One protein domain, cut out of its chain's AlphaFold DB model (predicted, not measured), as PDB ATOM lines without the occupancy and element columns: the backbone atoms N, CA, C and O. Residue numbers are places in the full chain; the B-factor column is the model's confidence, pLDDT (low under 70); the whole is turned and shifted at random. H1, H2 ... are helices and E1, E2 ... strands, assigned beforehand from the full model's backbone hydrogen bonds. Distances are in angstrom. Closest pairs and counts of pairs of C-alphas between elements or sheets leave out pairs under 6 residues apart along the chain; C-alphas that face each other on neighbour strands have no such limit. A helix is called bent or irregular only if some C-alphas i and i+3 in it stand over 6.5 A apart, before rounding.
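What this domain is: This is residues 12 to 161 of the 246 residues of a protein of Plasmodium ovale curtisi (UniProt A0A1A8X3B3). Two long helices, H2 and H3, cross in the body, and H3 also covers one face of a small, strongly twisted sheet, whose strand E3 folds back on itself. H4 packs on H2 and H3 away from the sheet, while H1 lies off at the far end on a long link. The printed part has 150 residues, ordered H1 H2 H3 H4 E1 E2 E3, of mixed class; the sheet, E1 E3 E2, is antiparallel. It is compact, with a radius of gyration of the C-alphas of 16.9 A and spans of 50 by 34 by 32 A.

How they stand to each other: H1, residues 12 to 22, touches no helix. H2, residues 35 to 60, touches H3, residues 66 to 86, at a steep tilt of 56 degrees, opposite ways; their closest C-alphas, of Ile 44 and Gly 75, are 4.4 A apart. H4, residues 94 to 106, touches H2 at a shallow tilt of 15 degrees, the same way, closest at the C-alphas of Asp 37 and Tyr 95, 6.2 A. H3 is on the sheet of E1, residues 112 to 122, E2, residues 134 to 138, and E3, residues 144 to 157, at a height over the sheet of 9.1 A; H2 only grazes it. Between the antiparallel neighbours E1 and E3, N 114 and O 155 are within hydrogen-bond range at 3.0 A; in the hairpin of E2 and E3, N 135 and O 146 are within hydrogen-bond range at 2.9 A. Every O i to N i+4 pair is within hydrogen-bond range in H1, H3 and H4, and 17 of 22 in H2.

Where its parts are: H1 begins at C-alpha 12 (6.870, -43.137, -14.010). H2, 34.8 A long, is irregular: C-alphas 53 and 56 are 8.3 A apart. H3 is 29.6 A long. E3 ends at C-alpha 157 (26.194, -32.089, 15.480), 5.0 A from its first C-alpha.

The domain as a whole: The two farthest C-alphas, of Asn 22 and Tyr 119, are 55.6 A apart. The printed part has no cut; the links H1 to H2 and E1 to E2 are long. Confidence is under 70 at residues 21, 23 to 28, 62, 89 to 92 and 160 to 161.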
ATOM      1  N   TRP A  12       6.583 -42.470 -15.279       82.62
ATOM      2  CA  TRP A  12       6.870 -43.137 -14.010       82.62
ATOM      3  C   TRP A  12       6.396 -42.305 -12.822       82.62
ATOM      4  O   TRP A  12       5.818 -42.852 -11.883       82.62
ATOM      5  N   LYS A  13       6.600 -40.989 -12.892       82.06
ATOM      6  CA  LYS A  13       6.121 -40.035 -11.902       82.06
ATOM      7  C   LYS A  13       4.602 -40.081 -11.771       82.06
ATOM      8  O   LYS A  13       4.119 -40.275 -10.661       82.06
ATOM      9  N   ASP A  14       3.867 -39.963 -12.876       84.25
ATOM     10  CA  ASP A  14       2.400 -39.941 -12.859       84.25
ATOM     11  C   ASP A  14       1.838 -41.216 -12.222       84.25
ATOM     12  O   ASP A  14       0.963 -41.156 -11.358       84.25
ATOM     13  N   LYS A  15       2.409 -42.375 -12.574       84.31
ATOM     14  CA  LYS A  15       2.011 -43.666 -12.003       84.31
ATOM     15  C   LYS A  15       2.274 -43.749 -10.493       84.31
ATOM     16  O   LYS A  15       1.430 -44.242  -9.748       84.31
ATOM     17  N   LEU A  16       3.433 -43.274 -10.035       77.75
ATOM     18  CA  LEU A  16       3.777 -43.249  -8.609       77.75
ATOM     19  C   LEU A  16       2.889 -42.280  -7.825       77.75
ATOM     20  O   LEU A  16       2.416 -42.620  -6.742       77.75
ATOM     21  N   GLU A  17       2.642 -41.087  -8.361       78.94
ATOM     22  CA  GLU A  17       1.767 -40.098  -7.729       78.94
ATOM     23  C   GLU A  17       0.321 -40.609  -7.646       78.94
ATOM     24  O   GLU A  17      -0.329 -40.425  -6.617       78.94
ATOM     25  N   GLU A  18      -0.173 -41.319  -8.664       81.25
ATOM     26  CA  GLU A  18      -1.479 -41.989  -8.630       81.25
ATOM     27  C   GLU A  18      -1.556 -43.050  -7.517       81.25
ATOM     28  O   GLU A  18      -2.479 -43.029  -6.695       81.25
ATOM     29  N   GLU A  19      -0.566 -43.947  -7.428       77.38
ATOM     30  CA  GLU A  19      -0.508 -44.977  -6.380       77.38
ATOM     31  C   GLU A  19      -0.432 -44.376  -4.963       77.38
ATOM     32  O   GLU A  19      -1.050 -44.895  -4.025       77.38
ATOM     33  N   LEU A  20       0.288 -43.265  -4.790       72.69
ATOM     34  CA  LEU A  20       0.407 -42.565  -3.507       72.69
ATOM     35  C   LEU A  20      -0.881 -41.822  -3.127       72.69
ATOM     36  O   LEU A  20      -1.324 -41.910  -1.976       72.69
ATOM     37  N   ASN A  21      -1.520 -41.147  -4.087       69.44
ATOM     38  CA  ASN A  21      -2.780 -40.429  -3.879       69.44
ATOM     39  C   ASN A  21      -3.922 -41.379  -3.495       69.44
ATOM     40  O   ASN A  21      -4.698 -41.077  -2.583       69.44
ATOM     41  N   ASN A  22      -3.978 -42.558  -4.119       70.12
ATOM     42  CA  ASN A  22      -4.969 -43.588  -3.802       70.12
ATOM     43  C   ASN A  22      -4.807 -44.143  -2.377       70.12
ATOM     44  O   ASN A  22      -5.795 -44.492  -1.730       70.12
ATOM     45  N   ASN A  23      -3.580 -44.157  -1.847       63.94
ATOM     46  CA  ASN A  23      -3.280 -44.673  -0.512       63.94
ATOM     47  C   ASN A  23      -3.332 -43.615   0.609       63.94
ATOM     48  O   ASN A  23      -3.157 -43.978   1.772       63.94
ATOM     49  N   LYS A  24      -3.584 -42.327   0.294       56.84
ATOM     50  CA  LYS A  24      -3.788 -41.170   1.210       56.84
ATOM     51  C   LYS A  24      -2.753 -40.948   2.327       56.84
ATOM     52  O   LYS A  24      -2.924 -40.039   3.138       56.84
ATOM     53  N   LYS A  25      -1.694 -41.753   2.411       58.38
ATOM     54  CA  LYS A  25      -0.838 -41.800   3.599       58.38
ATOM     55  C   LYS A  25       0.300 -40.781   3.547       58.38
ATOM     56  O   LYS A  25       0.655 -40.265   4.600       58.38
ATOM     57  N   TYR A  26       0.817 -40.450   2.356       56.62
ATOM     58  CA  TYR A  26       1.920 -39.494   2.178       56.62
ATOM     59  C   TYR A  26       1.848 -38.808   0.799       56.62
ATOM     60  O   TYR A  26       2.127 -39.467  -0.204       56.62
ATOM     61  N   PRO A  27       1.477 -37.518   0.702       59.28
ATOM     62  CA  PRO A  27       1.631 -36.772  -0.543       59.28
ATOM     63  C   PRO A  27       3.116 -36.434  -0.737       59.28
ATOM     64  O   PRO A  27       3.639 -35.561  -0.048       59.28
ATOM     65  N   CYS A  28       3.788 -37.134  -1.650       67.06
ATOM     66  CA  CYS A  28       5.127 -36.773  -2.127       67.06
ATOM     67  C   CYS A  28       4.990 -36.030  -3.455       67.06
ATOM     68  O   CYS A  28       4.169 -36.422  -4.287       67.06
ATOM     69  N   LYS A  29       5.775 -34.970  -3.662       75.25
ATOM     70  CA  LYS A  29       5.785 -34.239  -4.933       75.25
ATOM     71  C   LYS A  29       7.125 -34.439  -5.616       75.25
ATOM     72  O   LYS A  29       8.111 -33.857  -5.187       75.25
ATOM     73  N   PHE A  30       7.135 -35.162  -6.733       80.00
ATOM     74  CA  PHE A  30       8.370 -35.362  -7.484       80.00
ATOM     75  C   PHE A  30       8.641 -34.174  -8.407       80.00
ATOM     76  O   PHE A  30       7.813 -33.774  -9.232       80.00
ATOM     77  N   ASN A  31       9.829 -33.609  -8.307       85.88
ATOM     78  CA  ASN A  31      10.329 -32.553  -9.165       85.88
ATOM     79  C   ASN A  31      11.416 -33.141 -10.068       85.88
ATOM     80  O   ASN A  31      12.248 -33.940  -9.644       85.88
ATOM     81  N   GLU A  32      11.396 -32.754 -11.339       86.44
ATOM     82  CA  GLU A  32      12.368 -33.246 -12.311       86.44
ATOM     83  C   GLU A  32      13.767 -32.717 -11.981       86.44
ATOM     84  O   GLU A  32      13.968 -31.505 -11.845       86.44
ATOM     85  N   LEU A  33      14.728 -33.634 -11.870       88.50
ATOM     86  CA  LEU A  33      16.127 -33.339 -11.583       88.50
ATOM     87  C   LEU A  33      17.003 -33.686 -12.786       88.50
ATOM     88  O   LEU A  33      16.897 -34.774 -13.358       88.50
ATOM     89  N   ASN A  34      17.940 -32.795 -13.113       89.75
ATOM     90  CA  ASN A  34      19.011 -33.118 -14.054       89.75
ATOM     91  C   ASN A  34      19.958 -34.180 -13.459       89.75
ATOM     92  O   ASN A  34      19.912 -34.485 -12.266       89.75
ATOM     93  N   SER A  35      20.841 -34.749 -14.286       89.38
ATOM     94  CA  SER A  35      21.701 -35.853 -13.839       89.38
ATOM     95  C   SER A  35      22.571 -35.501 -12.633       89.38
ATOM     96  O   SER A  35      22.635 -36.290 -11.694       89.38
ATOM     97  N   THR A  36      23.175 -34.312 -12.630       92.75
ATOM     98  CA  THR A  36      24.030 -33.843 -11.536       92.75
ATOM     99  C   THR A  36      23.243 -33.720 -10.234       92.75
ATOM    100  O   THR A  36      23.683 -34.199  -9.195       92.75
ATOM    101  N   ASP A  37      22.052 -33.126 -10.287       93.56
ATOM    102  CA  ASP A  37      21.178 -32.959  -9.125       93.56
ATOM    103  C   ASP A  37      20.697 -34.313  -8.573       93.56
ATOM    104  O   ASP A  37      20.643 -34.498  -7.356       93.56
ATOM    105  N   ARG A  38      20.429 -35.300  -9.441       92.44
ATOM    106  CA  ARG A  38      20.124 -36.676  -9.008       92.44
ATOM    107  C   ARG A  38      21.305 -37.334  -8.303       92.44
ATOM    108  O   ARG A  38      21.102 -38.001  -7.292       92.44
ATOM    109  N   ASP A  39      22.521 -37.164  -8.820       93.81
ATOM    110  CA  ASP A  39      23.723 -37.739  -8.211       93.81
ATOM    111  C   ASP A  39      23.984 -37.139  -6.821       93.81
ATOM    112  O   ASP A  39      24.283 -37.879  -5.879       93.81
ATOM    113  N   LYS A  40      23.774 -35.825  -6.666       95.81
ATOM    114  CA  LYS A  40      23.829 -35.142  -5.365       95.81
ATOM    115  C   LYS A  40      22.794 -35.683  -4.395       95.81
ATOM    116  O   LYS A  40      23.153 -36.101  -3.294       95.81
ATOM    117  N   MET A  41      21.528 -35.755  -4.820       95.12
ATOM    118  CA  MET A  41      20.469 -36.336  -3.996       95.12
ATOM    119  C   MET A  41      20.822 -37.769  -3.598       95.12
ATOM    120  O   MET A  41      20.760 -38.090  -2.417       95.12
ATOM    121  N   ARG A  42      21.277 -38.622  -4.524       95.12
ATOM    122  CA  ARG A  42      21.680 -40.006  -4.218       95.12
ATOM    123  C   ARG A  42      22.742 -40.070  -3.119       95.12
ATOM    124  O   ARG A  42      22.610 -40.881  -2.204       95.12
ATOM    125  N   ASN A  43      23.767 -39.223  -3.185       96.38
ATOM    126  CA  ASN A  43      24.818 -39.186  -2.167       96.38
ATOM    127  C   ASN A  43      24.269 -38.731  -0.805       96.38
ATOM    128  O   ASN A  43      24.591 -39.332   0.219       96.38
ATOM    129  N   ILE A  44      23.379 -37.735  -0.791       97.19
ATOM    130  CA  ILE A  44      22.687 -37.280   0.423       97.19
ATOM    131  C   ILE A  44      21.823 -38.405   1.017       97.19
ATOM    132  O   ILE A  44      21.893 -38.675   2.216       97.19
ATOM    133  N   TYR A  45      21.044 -39.103   0.188       95.56
ATOM    134  CA  TYR A  45      20.232 -40.251   0.597       95.56
ATOM    135  C   TYR A  45      21.094 -41.353   1.219       95.56
ATOM    136  O   TYR A  45      20.737 -41.881   2.275       95.56
ATOM    137  N   ALA A  46      22.234 -41.675   0.603       96.62
ATOM    138  CA  ALA A  46      23.170 -42.651   1.144       96.62
ATOM    139  C   ALA A  46      23.682 -42.218   2.524       96.62
ATOM    140  O   ALA A  46      23.569 -42.976   3.488       96.62
ATOM    141  N   PHE A  47      24.153 -40.976   2.657       97.12
ATOM    142  CA  PHE A  47      24.622 -40.465   3.939       97.12
ATOM    143  C   PHE A  47      23.538 -40.512   5.022       97.12
ATOM    144  O   PHE A  47      23.759 -41.074   6.092       97.12
ATOM    145  N   VAL A  48      22.350 -39.962   4.771       95.00
ATOM    146  CA  VAL A  48      21.340 -39.829   5.830       95.00
ATOM    147  C   VAL A  48      20.661 -41.159   6.135       95.00
ATOM    148  O   VAL A  48      20.587 -41.565   7.295       95.00
ATOM    149  N   LEU A  49      20.136 -41.848   5.117       95.00
ATOM    150  CA  LEU A  49      19.305 -43.032   5.340       95.00
ATOM    151  C   LEU A  49      20.126 -44.273   5.662       95.00
ATOM    152  O   LEU A  49      19.676 -45.101   6.454       95.00
ATOM    153  N   ILE A  50      21.309 -44.412   5.058       95.00
ATOM    154  CA  ILE A  50      22.157 -45.581   5.278       95.00
ATOM    155  C   ILE A  50      23.067 -45.324   6.468       95.00
ATOM    156  O   ILE A  50      22.988 -46.079   7.430       95.00
ATOM    157  N   TYR A  51      23.884 -44.269   6.438       94.94
ATOM    158  CA  TYR A  51      24.895 -44.042   7.472       94.94
ATOM    159  C   TYR A  51      24.319 -43.416   8.749       94.94
ATOM    160  O   TYR A  51      24.257 -44.079   9.783       94.94
ATOM    161  N   TYR A  52      23.848 -42.169   8.683       93.56
ATOM    162  CA  TYR A  52      23.456 -41.370   9.851       93.56
ATOM    163  C   TYR A  52      22.343 -42.031  10.677       93.56
ATOM    164  O   TYR A  52      22.469 -42.192  11.887       93.56
ATOM    165  N   ARG A  53      21.275 -42.511  10.031       91.44
ATOM    166  CA  ARG A  53      20.168 -43.193  10.728       91.44
ATOM    167  C   ARG A  53      20.515 -44.581  11.269       91.44
ATOM    168  O   ARG A  53      19.728 -45.141  12.027       91.44
ATOM    169  N   ASN A  54      21.653 -45.153  10.880       92.44
ATOM    170  CA  ASN A  54      22.137 -46.434  11.396       92.44
ATOM    171  C   ASN A  54      23.500 -46.284  12.084       92.44
ATOM    172  O   ASN A  54      24.259 -47.252  12.138       92.44
ATOM    173  N   ILE A  55      23.811 -45.097  12.606       92.19
ATOM    174  CA  ILE A  55      25.141 -44.757  13.112       92.19
ATOM    175  C   ILE A  55      25.656 -45.735  14.174       92.19
ATOM    176  O   ILE A  55      26.816 -46.128  14.118       92.19
ATOM    177  N   ASP A  56      24.786 -46.249  15.049       91.06
ATOM    178  CA  ASP A  56      25.150 -47.258  16.051       91.06
ATOM    179  C   ASP A  56      25.660 -48.562  15.427       91.06
ATOM    180  O   ASP A  56      26.532 -49.231  15.982       91.06
ATOM    181  N   LYS A  57      25.113 -48.956  14.269       91.75
ATOM    182  CA  LYS A  57      25.561 -50.155  13.544       91.75
ATOM    183  C   LYS A  57      26.930 -49.930  12.914       91.75
ATOM    184  O   LYS A  57      27.741 -50.848  12.918       91.75
ATOM    185  N   PHE A  58      27.174 -48.727  12.395       91.69
ATOM    186  CA  PHE A  58      28.479 -48.341  11.863       91.69
ATOM    187  C   PHE A  58      29.522 -48.240  12.976       91.69
ATOM    188  O   PHE A  58      30.610 -48.773  12.820       91.69
ATOM    189  N   HIS A  59      29.169 -47.663  14.126       88.81
ATOM    190  CA  HIS A  59      30.052 -47.583  15.287       88.81
ATOM    191  C   HIS A  59      30.455 -48.964  15.819       88.81
ATOM    192  O   HIS A  59      31.608 -49.186  16.160       88.81
ATOM    193  N   LYS A  60      29.513 -49.913  15.878       89.00
ATOM    194  CA  LYS A  60      29.792 -51.288  16.332       89.00
ATOM    195  C   LYS A  60      30.594 -52.114  15.323       89.00
ATOM    196  O   LYS A  60      31.091 -53.176  15.687       89.00
ATOM    197  N   ASN A  61      30.666 -51.689  14.063       82.75
ATOM    198  CA  ASN A  61      31.360 -52.415  13.009       82.75
ATOM    199  C   ASN A  61      32.659 -51.697  12.637       82.75
ATOM    200  O   ASN A  61      32.691 -50.849  11.751       82.75
ATOM    201  N   GLU A  62      33.745 -52.094  13.289       69.88
ATOM    202  CA  GLU A  62      35.068 -51.482  13.118       69.88
ATOM    203  C   GLU A  62      35.778 -51.892  11.814       69.88
ATOM    204  O   GLU A  62      36.874 -51.424  11.529       69.88
ATOM    205  N   ASN A  63      35.180 -52.767  10.995       85.31
ATOM    206  CA  ASN A  63      35.857 -53.386   9.854       85.31
ATOM    207  C   ASN A  63      35.310 -52.927   8.491       85.31
ATOM    208  O   ASN A  63      35.151 -53.725   7.562       85.31
ATOM    209  N   ILE A  64      34.993 -51.639   8.374       91.69
ATOM    210  CA  ILE A  64      34.468 -51.029   7.149       91.69
ATOM    211  C   ILE A  64      35.614 -50.345   6.407       91.69
ATOM    212  O   ILE A  64      36.363 -49.563   6.981       91.69
ATOM    213  N   TYR A  65      35.746 -50.620   5.109       94.50
ATOM    214  CA  TYR A  65      36.736 -49.930   4.285       94.50
ATOM    215  C   TYR A  65      36.463 -48.430   4.203       94.50
ATOM    216  O   TYR A  65      35.333 -48.007   3.932       94.50
ATOM    217  N   CYS A  66      37.524 -47.638   4.340       95.12
ATOM    218  CA  CYS A  66      37.464 -46.186   4.346       95.12
ATOM    219  C   CYS A  66      36.845 -45.618   3.070       95.12
ATOM    220  O   CYS A  66      36.119 -44.638   3.164       95.12
ATOM    221  N   LYS A  67      36.990 -46.273   1.908       95.75
ATOM    222  CA  LYS A  67      36.316 -45.854   0.663       95.75
ATOM    223  C   LYS A  67      34.786 -45.786   0.776       95.75
ATOM    224  O   LYS A  67      34.151 -44.952   0.136       95.75
ATOM    225  N   TYR A  68      34.173 -46.651   1.589       94.81
ATOM    226  CA  TYR A  68      32.726 -46.620   1.807       94.81
ATOM    227  C   TYR A  68      32.341 -45.499   2.767       94.81
ATOM    228  O   TYR A  68      31.339 -44.824   2.548       94.81
ATOM    229  N   LEU A  69      33.152 -45.269   3.800       95.56
ATOM    230  CA  LEU A  69      32.967 -44.147   4.717       95.56
ATOM    231  C   LEU A  69      33.222 -42.800   4.024       95.56
ATOM    232  O   LEU A  69      32.511 -41.841   4.300       95.56
ATOM    233  N   ASP A  70      34.140 -42.744   3.060       96.19
ATOM    234  CA  ASP A  70      34.350 -41.593   2.180       96.19
ATOM    235  C   ASP A  70      33.125 -41.313   1.319       96.19
ATOM    236  O   ASP A  70      32.644 -40.186   1.278       96.19
ATOM    237  N   TYR A  71      32.565 -42.347   0.684       96.25
ATOM    238  CA  TYR A  71      31.338 -42.209  -0.097       96.25
ATOM    239  C   TYR A  71      30.185 -41.639   0.745       96.25
ATOM    240  O   TYR A  71      29.494 -40.716   0.307       96.25
ATOM    241  N   MET A  72      30.013 -42.129   1.978       96.75
ATOM    242  CA  MET A  72      29.029 -41.573   2.915       96.75
ATOM    243  C   MET A  72      29.379 -40.134   3.316       96.75
ATOM    244  O   MET A  72      28.502 -39.276   3.365       96.75
ATOM    245  N   GLY A  73      30.654 -39.840   3.562       96.81
ATOM    246  CA  GLY A  73      31.131 -38.512   3.938       96.81
ATOM    247  C   GLY A  73      30.942 -37.465   2.838       96.81
ATOM    248  O   GLY A  73      30.513 -36.345   3.114       96.81
ATOM    249  N   LYS A  74      31.110 -37.847   1.570       97.12
ATOM    250  CA  LYS A  74      30.754 -37.007   0.415       97.12
ATOM    251  C   LYS A  74      29.275 -36.636   0.416       97.12
ATOM    252  O   LYS A  74      28.932 -35.517   0.056       97.12
ATOM    253  N   GLY A  75      28.399 -37.525   0.882       97.62
ATOM    254  CA  GLY A  75      26.990 -37.200   1.089       97.62
ATOM    255  C   GLY A  75      26.751 -36.157   2.190       97.62
ATOM    256  O   GLY A  75      25.869 -35.314   2.028       97.62
ATOM    257  N   LEU A  76      27.555 -36.140   3.264       97.19
ATOM    258  CA  LEU A  76      27.524 -35.068   4.274       97.19
ATOM    259  C   LEU A  76      27.947 -33.721   3.674       97.19
ATOM    260  O   LEU A  76      27.282 -32.709   3.902       97.19
ATOM    261  N   LYS A  77      29.022 -33.710   2.879       97.19
ATOM    262  CA  LYS A  77      29.469 -32.518   2.149       97.19
ATOM    263  C   LYS A  77      28.383 -31.998   1.202       97.19
ATOM    264  O   LYS A  77      28.026 -30.829   1.278       97.19
ATOM    265  N   GLU A  78      27.797 -32.867   0.376       97.50
ATOM    266  CA  GLU A  78      26.701 -32.490  -0.530       97.50
ATOM    267  C   GLU A  78      25.482 -31.966   0.235       97.50
ATOM    268  O   GLU A  78      24.851 -30.996  -0.185       97.50
ATOM    269  N   TYR A  79      25.155 -32.554   1.389       96.31
ATOM    270  CA  TYR A  79      24.078 -32.057   2.241       96.31
ATOM    271  C   TYR A  79      24.371 -30.633   2.743       96.31
ATOM    272  O   TYR A  79      23.503 -29.765   2.658       96.31
ATOM    273  N   TYR A  80      25.598 -30.357   3.200       95.38
ATOM    274  CA  TYR A  80      26.031 -29.013   3.597       95.38
ATOM    275  C   TYR A  80      25.965 -28.005   2.442       95.38
ATOM    276  O   TYR A  80      25.355 -26.941   2.576       95.38
ATOM    277  N   ASP A  81      26.519 -28.359   1.285       95.06
ATOM    278  CA  ASP A  81      26.509 -27.499   0.098       95.06
ATOM    279  C   ASP A  81      25.069 -27.203  -0.359       95.06
ATOM    280  O   ASP A  81      24.752 -26.098  -0.811       95.06
ATOM    281  N   SER A  82      24.161 -28.162  -0.165       94.19
ATOM    282  CA  SER A  82      22.729 -28.016  -0.441       94.19
ATOM    283  C   SER A  82      22.023 -27.088   0.537       94.19
ATOM    284  O   SER A  82      21.197 -26.286   0.103       94.19
ATOM    285  N   LEU A  83      22.373 -27.121   1.830       92.31
ATOM    286  CA  LEU A  83      21.874 -26.140   2.802       92.31
ATOM    287  C   LEU A  83      22.233 -24.718   2.362       92.31
ATOM    288  O   LEU A  83      21.373 -23.836   2.357       92.31
ATOM    289  N   ILE A  84      23.478 -24.501   1.930       91.88
ATOM    290  CA  ILE A  84      23.926 -23.194   1.436       91.88
ATOM    291  C   ILE A  84      23.174 -22.819   0.160       91.88
ATOM    292  O   ILE A  84      22.601 -21.729   0.092       91.88
ATOM    293  N   LYS A  85      23.146 -23.704  -0.845       92.31
ATOM    294  CA  LYS A  85      22.474 -23.456  -2.130       92.31
ATOM    295  C   LYS A  85      21.003 -23.085  -1.923       92.31
ATOM    296  O   LYS A  85      20.559 -22.064  -2.445       92.31
ATOM    297  N   CYS A  86      20.281 -23.876  -1.136       91.56
ATOM    298  CA  CYS A  86      18.831 -23.781  -0.982       91.56
ATOM    299  C   CYS A  86      18.364 -22.768   0.071       91.56
ATOM    300  O   CYS A  86      17.167 -22.523   0.190       91.56
ATOM    301  N   SER A  87      19.289 -22.141   0.805       88.00
ATOM    302  CA  SER A  87      18.983 -21.014   1.701       88.00
ATOM    303  C   SER A  87      18.808 -19.675   0.971       88.00
ATOM    304  O   SER A  87      18.262 -18.722   1.530       88.00
ATOM    305  N   LYS A  88      19.264 -19.572  -0.284       82.81
ATOM    306  CA  LYS A  88      19.185 -18.339  -1.079       82.81
ATOM    307  C   LYS A  88      17.747 -18.109  -1.556       82.81
ATOM    308  O   LYS A  88      17.104 -19.031  -2.042       82.81
ATOM    309  N   LYS A  89      17.249 -16.866  -1.484       63.38
ATOM    310  CA  LYS A  89      15.857 -16.503  -1.853       63.38
ATOM    311  C   LYS A  89      15.459 -16.876  -3.292       63.38
ATOM    312  O   LYS A  89      14.278 -17.062  -3.557       63.38
ATOM    313  N   GLU A  90      16.427 -16.997  -4.196       62.09
ATOM    314  CA  GLU A  90      16.221 -17.369  -5.604       62.09
ATOM    315  C   GLU A  90      16.191 -18.893  -5.836       62.09
ATOM    316  O   GLU A  90      15.904 -19.352  -6.939       62.09
ATOM    317  N   ALA A  91      16.454 -19.701  -4.805       61.91
ATOM    318  CA  ALA A  91      16.549 -21.152  -4.905       61.91
ATOM    319  C   ALA A  91      15.164 -21.829  -4.854       61.91
ATOM    320  O   ALA A  91      14.848 -22.590  -3.942       61.91
ATOM    321  N   GLN A  92      14.319 -21.543  -5.848       67.62
ATOM    322  CA  GLN A  92      13.090 -22.304  -6.120       67.62
ATOM    323  C   GLN A  92      13.272 -23.357  -7.225       67.62
ATOM    324  O   GLN A  92      12.284 -23.858  -7.782       67.62
ATOM    325  N   ASP A  93      14.522 -23.698  -7.555       86.62
ATOM    326  CA  ASP A  93      14.802 -24.774  -8.499       86.62
ATOM    327  C   ASP A  93      14.249 -26.119  -7.987       86.62
ATOM    328  O   ASP A  93      13.937 -26.304  -6.804       86.62
ATOM    329  N   ASN A  94      14.039 -27.052  -8.913       91.38
ATOM    330  CA  ASN A  94      13.472 -28.362  -8.594       91.38
ATOM    331  C   ASN A  94      14.330 -29.126  -7.580       91.38
ATOM    332  O   ASN A  94      13.787 -29.795  -6.705       91.38
ATOM    333  N   TYR A  95      15.651 -28.951  -7.641       92.88
ATOM    334  CA  TYR A  95      16.585 -29.528  -6.684       92.88
ATOM    335  C   TYR A  95      16.300 -29.099  -5.246       92.88
ATOM    336  O   TYR A  95      16.184 -29.941  -4.363       92.88
ATOM    337  N   CYS A  96      16.148 -27.801  -4.996       93.06
ATOM    338  CA  CYS A  96      15.908 -27.303  -3.650       93.06
ATOM    339  C   CYS A  96      14.532 -27.688  -3.113       93.06
ATOM    340  O   CYS A  96      14.386 -27.861  -1.904       93.06
ATOM    341  N   LYS A  97      13.534 -27.887  -3.982       91.19
ATOM    342  CA  LYS A  97      12.242 -28.462  -3.578       91.19
ATOM    343  C   LYS A  97      12.414 -29.896  -3.070       91.19
ATOM    344  O   LYS A  97      12.018 -30.165  -1.939       91.19
ATOM    345  N   GLU A  98      13.080 -30.755  -3.845       92.00
ATOM    346  CA  GLU A  98      13.393 -32.140  -3.450       92.00
ATOM    347  C   GLU A  98      14.220 -32.202  -2.167       92.00
ATOM    348  O   GLU A  98      13.882 -32.912  -1.222       92.00
ATOM    349  N   PHE A  99      15.297 -31.419  -2.105       93.00
ATOM    350  CA  PHE A  99      16.187 -31.386  -0.955       93.00
ATOM    351  C   PHE A  99      15.469 -30.921   0.317       93.00
ATOM    352  O   PHE A  99      15.659 -31.512   1.380       93.00
ATOM    353  N   ASN A 100      14.624 -29.890   0.231       90.62
ATOM    354  CA  ASN A 100      13.883 -29.386   1.385       90.62
ATOM    355  C   ASN A 100      12.805 -30.374   1.856       90.62
ATOM    356  O   ASN A 100      12.630 -30.537   3.066       90.62
ATOM    357  N   GLU A 101      12.110 -31.053   0.936       89.38
ATOM    358  CA  GLU A 101      11.168 -32.128   1.278       89.38
ATOM    359  C   GLU A 101      11.892 -33.294   1.962       89.38
ATOM    360  O   GLU A 101      11.492 -33.732   3.046       89.38
ATOM    361  N   PHE A 102      13.014 -33.734   1.388       90.75
ATOM    362  CA  PHE A 102      13.875 -34.764   1.960       90.75
ATOM    363  C   PHE A 102      14.356 -34.388   3.365       90.75
ATOM    364  O   PHE A 102      14.194 -35.166   4.306       90.75
ATOM    365  N   ARG A 103      14.913 -33.181   3.521       90.25
ATOM    366  CA  ARG A 103      15.412 -32.674   4.800       90.25
ATOM    367  C   ARG A 103      14.302 -32.689   5.837       90.25
ATOM    368  O   ARG A 103      14.496 -33.278   6.886       90.25
ATOM    369  N   LYS A 104      13.134 -32.119   5.535       88.00
ATOM    370  CA  LYS A 104      11.992 -32.086   6.461       88.00
ATOM    371  C   LYS A 104      11.519 -33.486   6.871       88.00
ATOM    372  O   LYS A 104      11.009 -33.665   7.972       88.00
ATOM    373  N   THR A 105      11.654 -34.464   5.979       87.31
ATOM    374  CA  THR A 105      11.180 -35.836   6.205       87.31
ATOM    375  C   THR A 105      12.164 -36.667   7.025       87.31
ATOM    376  O   THR A 105      11.750 -37.466   7.865       87.31
ATOM    377  N   TYR A 106      13.465 -36.516   6.770       88.12
ATOM    378  CA  TYR A 106      14.484 -37.442   7.272       88.12
ATOM    379  C   TYR A 106      15.519 -36.816   8.200       88.12
ATOM    380  O   TYR A 106      16.199 -37.554   8.912       88.12
ATOM    381  N   MET A 107      15.639 -35.491   8.205       84.75
ATOM    382  CA  MET A 107      16.535 -34.745   9.080       84.75
ATOM    383  C   MET A 107      15.715 -33.909  10.067       84.75
ATOM    384  O   MET A 107      14.720 -33.289   9.708       84.75
ATOM    385  N   GLY A 108      16.134 -33.896  11.331       73.62
ATOM    386  CA  GLY A 108      15.522 -33.043  12.350       73.62
ATOM    387  C   GLY A 108      15.956 -31.578  12.235       73.62
ATOM    388  O   GLY A 108      16.913 -31.243  11.533       73.62
ATOM    389  N   ASP A 109      15.293 -30.707  12.994       71.56
ATOM    390  CA  ASP A 109      15.576 -29.263  13.004       71.56
ATOM    391  C   ASP A 109      16.885 -28.891  13.729       71.56
ATOM    392  O   ASP A 109      17.403 -27.791  13.550       71.56
ATOM    393  N   ASN A 110      17.454 -29.816  14.509       77.75
ATOM    394  CA  ASN A 110      18.613 -29.569  15.376       77.75
ATOM    395  C   ASN A 110      19.961 -29.949  14.740       77.75
ATOM    396  O   ASN A 110      20.970 -29.995  15.433       77.75
ATOM    397  N   ILE A 111      20.000 -30.243  13.438       86.56
ATOM    398  CA  ILE A 111      21.260 -30.569  12.763       86.56
ATOM    399  C   ILE A 111      22.040 -29.291  12.473       86.56
ATOM    400  O   ILE A 111      21.602 -28.439  11.697       86.56
ATOM    401  N   GLN A 112      23.235 -29.201  13.044       88.00
ATOM    402  CA  GLN A 112      24.212 -28.168  12.750       88.00
ATOM    403  C   GLN A 112      25.383 -28.753  11.993       88.00
ATOM    404  O   GLN A 112      25.912 -29.804  12.355       88.00
ATOM    405  N   ILE A 113      25.796 -28.042  10.947       92.00
ATOM    406  CA  ILE A 113      26.978 -28.395  10.179       92.00
ATOM    407  C   ILE A 113      27.866 -27.170  10.063       92.00
ATOM    408  O   ILE A 113      27.403 -26.095   9.684       92.00
ATOM    409  N   SER A 114      29.140 -27.347  10.384       92.69
ATOM    410  CA  SER A 114      30.169 -26.327  10.234       92.69
ATOM    411  C   SER A 114      31.351 -26.879   9.452       92.69
ATOM    412  O   SER A 114      31.533 -28.092   9.332       92.69
ATOM    413  N   THR A 115      32.158 -25.975   8.907       94.69
ATOM    414  CA  THR A 115      33.362 -26.331   8.161       94.69
ATOM    415  C   THR A 115      34.589 -25.655   8.738       94.69
ATOM    416  O   THR A 115      34.515 -24.503   9.167       94.69
ATOM    417  N   SER A 116      35.729 -26.335   8.686       94.69
ATOM    418  CA  SER A 116      37.039 -25.737   8.945       94.69
ATOM    419  C   SER A 116      38.058 -26.201   7.909       94.69
ATOM    420  O   SER A 116      37.842 -27.186   7.201       94.69
ATOM    421  N   GLU A 117      39.188 -25.508   7.851       95.25
ATOM    422  CA  GLU A 117      40.394 -26.012   7.199       95.25
ATOM    423  C   GLU A 117      41.393 -26.482   8.249       95.25
ATOM    424  O   GLU A 117      41.503 -25.919   9.338       95.25
ATOM    425  N   ASP A 118      42.110 -27.534   7.899       92.00
ATOM    426  CA  ASP A 118      43.214 -28.100   8.647       92.00
ATOM    427  C   ASP A 118      44.525 -27.816   7.901       92.00
ATOM    428  O   ASP A 118      44.555 -27.646   6.679       92.00
ATOM    429  N   TYR A 119      45.635 -27.769   8.631       89.38
ATOM    430  CA  TYR A 119      46.952 -27.588   8.029       89.38
ATOM    431  C   TYR A 119      47.354 -28.817   7.200       89.38
ATOM    432  O   TYR A 119      47.948 -28.681   6.123       89.38
ATOM    433  N   LEU A 120      47.006 -30.010   7.698       91.00
ATOM    434  CA  LEU A 120      47.372 -31.285   7.093       91.00
ATOM    435  C   LEU A 120      46.353 -31.744   6.045       91.00
ATOM    436  O   LEU A 120      45.145 -31.816   6.289       91.00
ATOM    437  N   ASP A 121      46.887 -32.105   4.880       93.44
ATOM    438  CA  ASP A 121      46.137 -32.689   3.774       93.44
ATOM    439  C   ASP A 121      45.839 -34.164   4.079       93.44
ATOM    440  O   ASP A 121      46.741 -35.002   4.101       93.44
ATOM    441  N   TYR A 122      44.578 -34.470   4.376       93.19
ATOM    442  CA  TYR A 122      44.126 -35.817   4.699       93.19
ATOM    443  C   TYR A 122      43.987 -36.663   3.429       93.19
ATOM    444  O   TYR A 122      43.343 -36.254   2.460       93.19
ATOM    445  N   LYS A 123      44.559 -37.869   3.466       92.62
ATOM    446  CA  LYS A 123      44.484 -38.888   2.413       92.62
ATOM    447  C   LYS A 123      44.366 -40.264   3.053       92.62
ATOM    448  O   LYS A 123      44.834 -40.454   4.172       92.62
ATOM    449  N   PHE A 124      43.765 -41.191   2.320       92.94
ATOM    450  CA  PHE A 124      43.645 -42.598   2.685       92.94
ATOM    451  C   PHE A 124      43.706 -43.442   1.407       92.94
ATOM    452  O   PHE A 124      43.367 -42.960   0.323       92.94
ATOM    453  N   GLU A 125      44.124 -44.695   1.528       92.25
ATOM    454  CA  GLU A 125      44.039 -45.688   0.462       92.25
ATOM    455  C   GLU A 125      42.719 -46.466   0.514       92.25
ATOM    456  O   GLU A 125      42.182 -46.774   1.578       92.25
ATOM    457  N   ASP A 126      42.216 -46.898  -0.643       86.19
ATOM    458  CA  ASP A 126      40.933 -47.610  -0.759       86.19
ATOM    459  C   ASP A 126      40.834 -48.905   0.067       86.19
ATOM    460  O   ASP A 126      39.728 -49.393   0.337       86.19
ATOM    461  N   THR A 127      41.979 -49.489   0.435       90.62
ATOM    462  CA  THR A 127      42.061 -50.721   1.232       90.62
ATOM    463  C   THR A 127      42.164 -50.475   2.737       90.62
ATOM    464  O   THR A 127      42.025 -51.427   3.510       90.62
ATOM    465  N   GLU A 128      42.331 -49.221   3.165       92.50
ATOM    466  CA  GLU A 128      42.371 -48.854   4.577       92.50
ATOM    467  C   GLU A 128      41.016 -49.081   5.254       92.50
ATOM    468  O   GLU A 128      39.950 -49.003   4.635       92.50
ATOM    469  N   ARG A 129      41.067 -49.376   6.553       91.69
ATOM    470  CA  ARG A 129      39.891 -49.569   7.422       91.69
ATOM    471  C   ARG A 129      39.984 -48.789   8.736       91.69
ATOM    472  O   ARG A 129      39.089 -48.872   9.566       91.69
ATOM    473  N   VAL A 130      41.078 -48.059   8.942       88.88
ATOM    474  CA  VAL A 130      41.370 -47.290  10.157       88.88
ATOM    475  C   VAL A 130      41.598 -45.832   9.783       88.88
ATOM    476  O   VAL A 130      42.000 -45.557   8.659       88.88
ATOM    477  N   ASN A 131      41.354 -44.905  10.718       88.81
ATOM    478  CA  ASN A 131      41.518 -43.459  10.492       88.81
ATOM    479  C   ASN A 131      40.801 -42.976   9.215       88.81
ATOM    480  O   ASN A 131      41.362 -42.218   8.428       88.81
ATOM    481  N   CYS A 132      39.584 -43.471   8.987       94.19
ATOM    482  CA  CYS A 132      38.799 -43.199   7.789       94.19
ATOM    483  C   CYS A 132      38.330 -41.736   7.703       94.19
ATOM    484  O   CYS A 132      38.298 -41.034   8.712       94.19
ATOM    485  N   PRO A 133      37.933 -41.247   6.514       95.31
ATOM    486  CA  PRO A 133      37.614 -39.830   6.340       95.31
ATOM    487  C   PRO A 133      36.375 -39.397   7.114       95.31
ATOM    488  O   PRO A 133      36.313 -38.253   7.548       95.31
ATOM    489  N   LEU A 134      35.393 -40.287   7.271       96.25
ATOM    490  CA  LEU A 134      34.198 -40.054   8.073       96.25
ATOM    491  C   LEU A 134      34.332 -40.798   9.404       96.25
ATOM    492  O   LEU A 134      34.404 -42.025   9.423       96.25
ATOM    493  N   GLU A 135      34.345 -40.053  10.506       93.69
ATOM    494  CA  GLU A 135      34.545 -40.589  11.853       93.69
ATOM    495  C   GLU A 135      33.438 -40.132  12.797       93.69
ATOM    496  O   GLU A 135      32.973 -38.989  12.751       93.69
ATOM    497  N   ILE A 136      33.068 -41.028  13.708       93.00
ATOM    498  CA  ILE A 136      32.186 -40.740  14.835       93.00
ATOM    499  C   ILE A 136      33.082 -40.315  16.000       93.00
ATOM    500  O   ILE A 136      33.886 -41.106  16.484       93.00
ATOM    501  N   LYS A 137      32.982 -39.052  16.423       92.75
ATOM    502  CA  LYS A 137      33.750 -38.511  17.557       92.75
ATOM    503  C   LYS A 137      33.044 -38.717  18.888       92.75
ATOM    504  O   LYS A 137      33.708 -38.926  19.895       92.75
ATOM    505  N   SER A 138      31.719 -38.665  18.876       89.69
ATOM    506  CA  SER A 138      30.866 -38.957  20.025       89.69
ATOM    507  C   SER A 138      29.543 -39.506  19.518       89.69
ATOM    508  O   SER A 138      29.005 -38.953  18.561       89.69
ATOM    509  N   LEU A 139      29.034 -40.564  20.156       87.12
ATOM    510  CA  LEU A 139      27.640 -41.014  20.038       87.12
ATOM    511  C   LEU A 139      26.739 -40.433  21.137       87.12
ATOM    512  O   LEU A 139      25.519 -40.472  21.008       87.12
ATOM    513  N   GLU A 140      27.328 -39.941  22.230       85.31
ATOM    514  CA  GLU A 140      26.581 -39.294  23.309       85.31
ATOM    515  C   GLU A 140      25.978 -37.988  22.811       85.31
ATOM    516  O   GLU A 140      26.556 -37.368  21.927       85.31
ATOM    517  N   HIS A 141      24.853 -37.550  23.379       79.62
ATOM    518  CA  HIS A 141      24.227 -36.304  22.952       79.62
ATOM    519  C   HIS A 141      25.040 -35.076  23.437       79.62
ATOM    520  O   HIS A 141      25.204 -34.909  24.649       79.62
ATOM    521  N   PRO A 142      25.491 -34.190  22.530       83.06
ATOM    522  CA  PRO A 142      25.203 -34.233  21.103       83.06
ATOM    523  C   PRO A 142      26.134 -35.150  20.301       83.06
ATOM    524  O   PRO A 142      27.356 -35.161  20.473       83.06
ATOM    525  N   LEU A 143      25.531 -35.878  19.365       89.56
ATOM    526  CA  LEU A 143      26.233 -36.689  18.388       89.56
ATOM    527  C   LEU A 143      27.246 -35.809  17.653       89.56
ATOM    528  O   LEU A 143      26.901 -34.714  17.213       89.56
ATOM    529  N   HIS A 144      28.470 -36.299  17.469       92.62
ATOM    530  CA  HIS A 144      29.508 -35.579  16.737       92.62
ATOM    531  C   HIS A 144      30.117 -36.448  15.646       92.62
ATOM    532  O   HIS A 144      30.715 -37.491  15.917       92.62
ATOM    533  N   LEU A 145      30.016 -35.970  14.408       95.25
ATOM    534  CA  LEU A 145      30.682 -36.547  13.246       95.25
ATOM    535  C   LEU A 145      31.711 -35.574  12.687       95.25
ATOM    536  O   LEU A 145      31.490 -34.363  12.699       95.25
ATOM    537  N   ILE A 146      32.789 -36.114  12.126       96.12
ATOM    538  CA  ILE A 146      33.725 -35.362  11.294       96.12
ATOM    539  C   ILE A 146      33.895 -36.062   9.949       96.12
ATOM    540  O   ILE A 146      34.094 -37.272   9.910       96.12
ATOM    541  N   TYR A 147      33.843 -35.301   8.860       97.69
ATOM    542  CA  TYR A 147      34.292 -35.732   7.539       97.69
ATOM    543  C   TYR A 147      35.540 -34.951   7.126       97.69
ATOM    544  O   TYR A 147      35.601 -33.736   7.325       97.69
ATOM    545  N   LYS A 148      36.527 -35.642   6.558       96.88
ATOM    546  CA  LYS A 148      37.819 -35.104   6.127       96.88
ATOM    547  C   LYS A 148      37.979 -35.329   4.624       96.88
ATOM    548  O   LYS A 148      37.960 -36.469   4.172       96.88
ATOM    549  N   GLU A 149      38.202 -34.261   3.866       95.56
ATOM    550  CA  GLU A 149      38.567 -34.345   2.446       95.56
ATOM    551  C   GLU A 149      39.679 -33.338   2.172       95.56
ATOM    552  O   GLU A 149      39.488 -32.126   2.294       95.56
ATOM    553  N   GLY A 150      40.872 -33.844   1.869       95.19
ATOM    554  CA  GLY A 150      42.070 -33.025   1.781       95.19
ATOM    555  C   GLY A 150      42.292 -32.200   3.053       95.19
ATOM    556  O   GLY A 150      42.358 -32.747   4.156       95.19
ATOM    557  N   LYS A 151      42.349 -30.871   2.944       95.94
ATOM    558  CA  LYS A 151      42.444 -29.964   4.107       95.94
ATOM    559  C   LYS A 151      41.100 -29.605   4.733       95.94
ATOM    560  O   LYS A 151      41.065 -29.108   5.853       95.94
ATOM    561  N   SER A 152      39.992 -29.848   4.047       96.31
ATOM    562  CA  SER A 152      38.671 -29.444   4.520       96.31
ATOM    563  C   SER A 152      38.122 -30.428   5.551       96.31
ATOM    564  O   SER A 152      38.372 -31.640   5.498       96.31
ATOM    565  N   ARG A 153      37.379 -29.891   6.518       96.88
ATOM    566  CA  ARG A 153      36.699 -30.635   7.576       96.88
ATOM    567  C   ARG A 153      35.243 -30.199   7.625       96.88
ATOM    568  O   ARG A 153      34.984 -29.000   7.662       96.88
ATOM    569  N   TRP A 154      34.319 -31.151   7.675       97.44
ATOM    570  CA  TRP A 154      32.901 -30.910   7.942       97.44
ATOM    571  C   TRP A 154      32.547 -31.551   9.273       97.44
ATOM    572  O   TRP A 154      32.799 -32.738   9.467       97.44
ATOM    573  N   TYR A 155      31.951 -30.780  10.172       95.69
ATOM    574  CA  TYR A 155      31.516 -31.247  11.482       95.69
ATOM    575  C   TYR A 155      30.003 -31.255  11.513       95.69
ATOM    576  O   TYR A 155      29.399 -30.230  11.213       95.69
ATOM    577  N   LEU A 156      29.400 -32.380  11.886       94.12
ATOM    578  CA  LEU A 156      27.962 -32.466  12.124       94.12
ATOM    579  C   LEU A 156      27.700 -32.675  13.610       94.12
ATOM    580  O   LEU A 156      28.342 -33.516  14.244       94.12
ATOM    581  N   SER A 157      26.732 -31.925  14.135       91.19
ATOM    582  CA  SER A 157      26.194 -32.089  15.480       91.19
ATOM    583  C   SER A 157      24.668 -32.044  15.490       91.19
ATOM    584  O   SER A 157      24.076 -31.362  14.657       91.19
ATOM    585  N   ASP A 158      24.027 -32.769  16.408       85.06
ATOM    586  CA  ASP A 158      22.563 -32.808  16.569       85.06
ATOM    587  C   ASP A 158      22.030 -31.922  17.721       85.06
ATOM    588  O   ASP A 158      20.874 -32.061  18.129       85.06
ATOM    589  N   GLN A 159      22.846 -30.989  18.235       72.88
ATOM    590  CA  GLN A 159      22.426 -29.996  19.235       72.88
ATOM    591  C   GLN A 159      21.922 -28.685  18.623       72.88
ATOM    592  O   GLN A 159      22.310 -28.310  17.522       72.88
ATOM    593  N   SER A 160      21.127 -27.915  19.377       53.38
ATOM    594  CA  SER A 160      20.746 -26.533  19.039       53.38
ATOM    595  C   SER A 160      21.795 -25.503  19.511       53.38
ATOM    596  O   SER A 160      22.540 -25.739  20.456       53.38
ATOM    597  N   ILE A 161      21.867 -24.342  18.843       47.00
ATOM    598  CA  ILE A 161      22.949 -23.329  18.956       47.00
ATOM    599  C   ILE A 161      23.153 -22.805  20.393       47.00
ATOM    600  O   ILE A 161      24.218 -22.287  20.718       47.00
TER     601      ILE A 161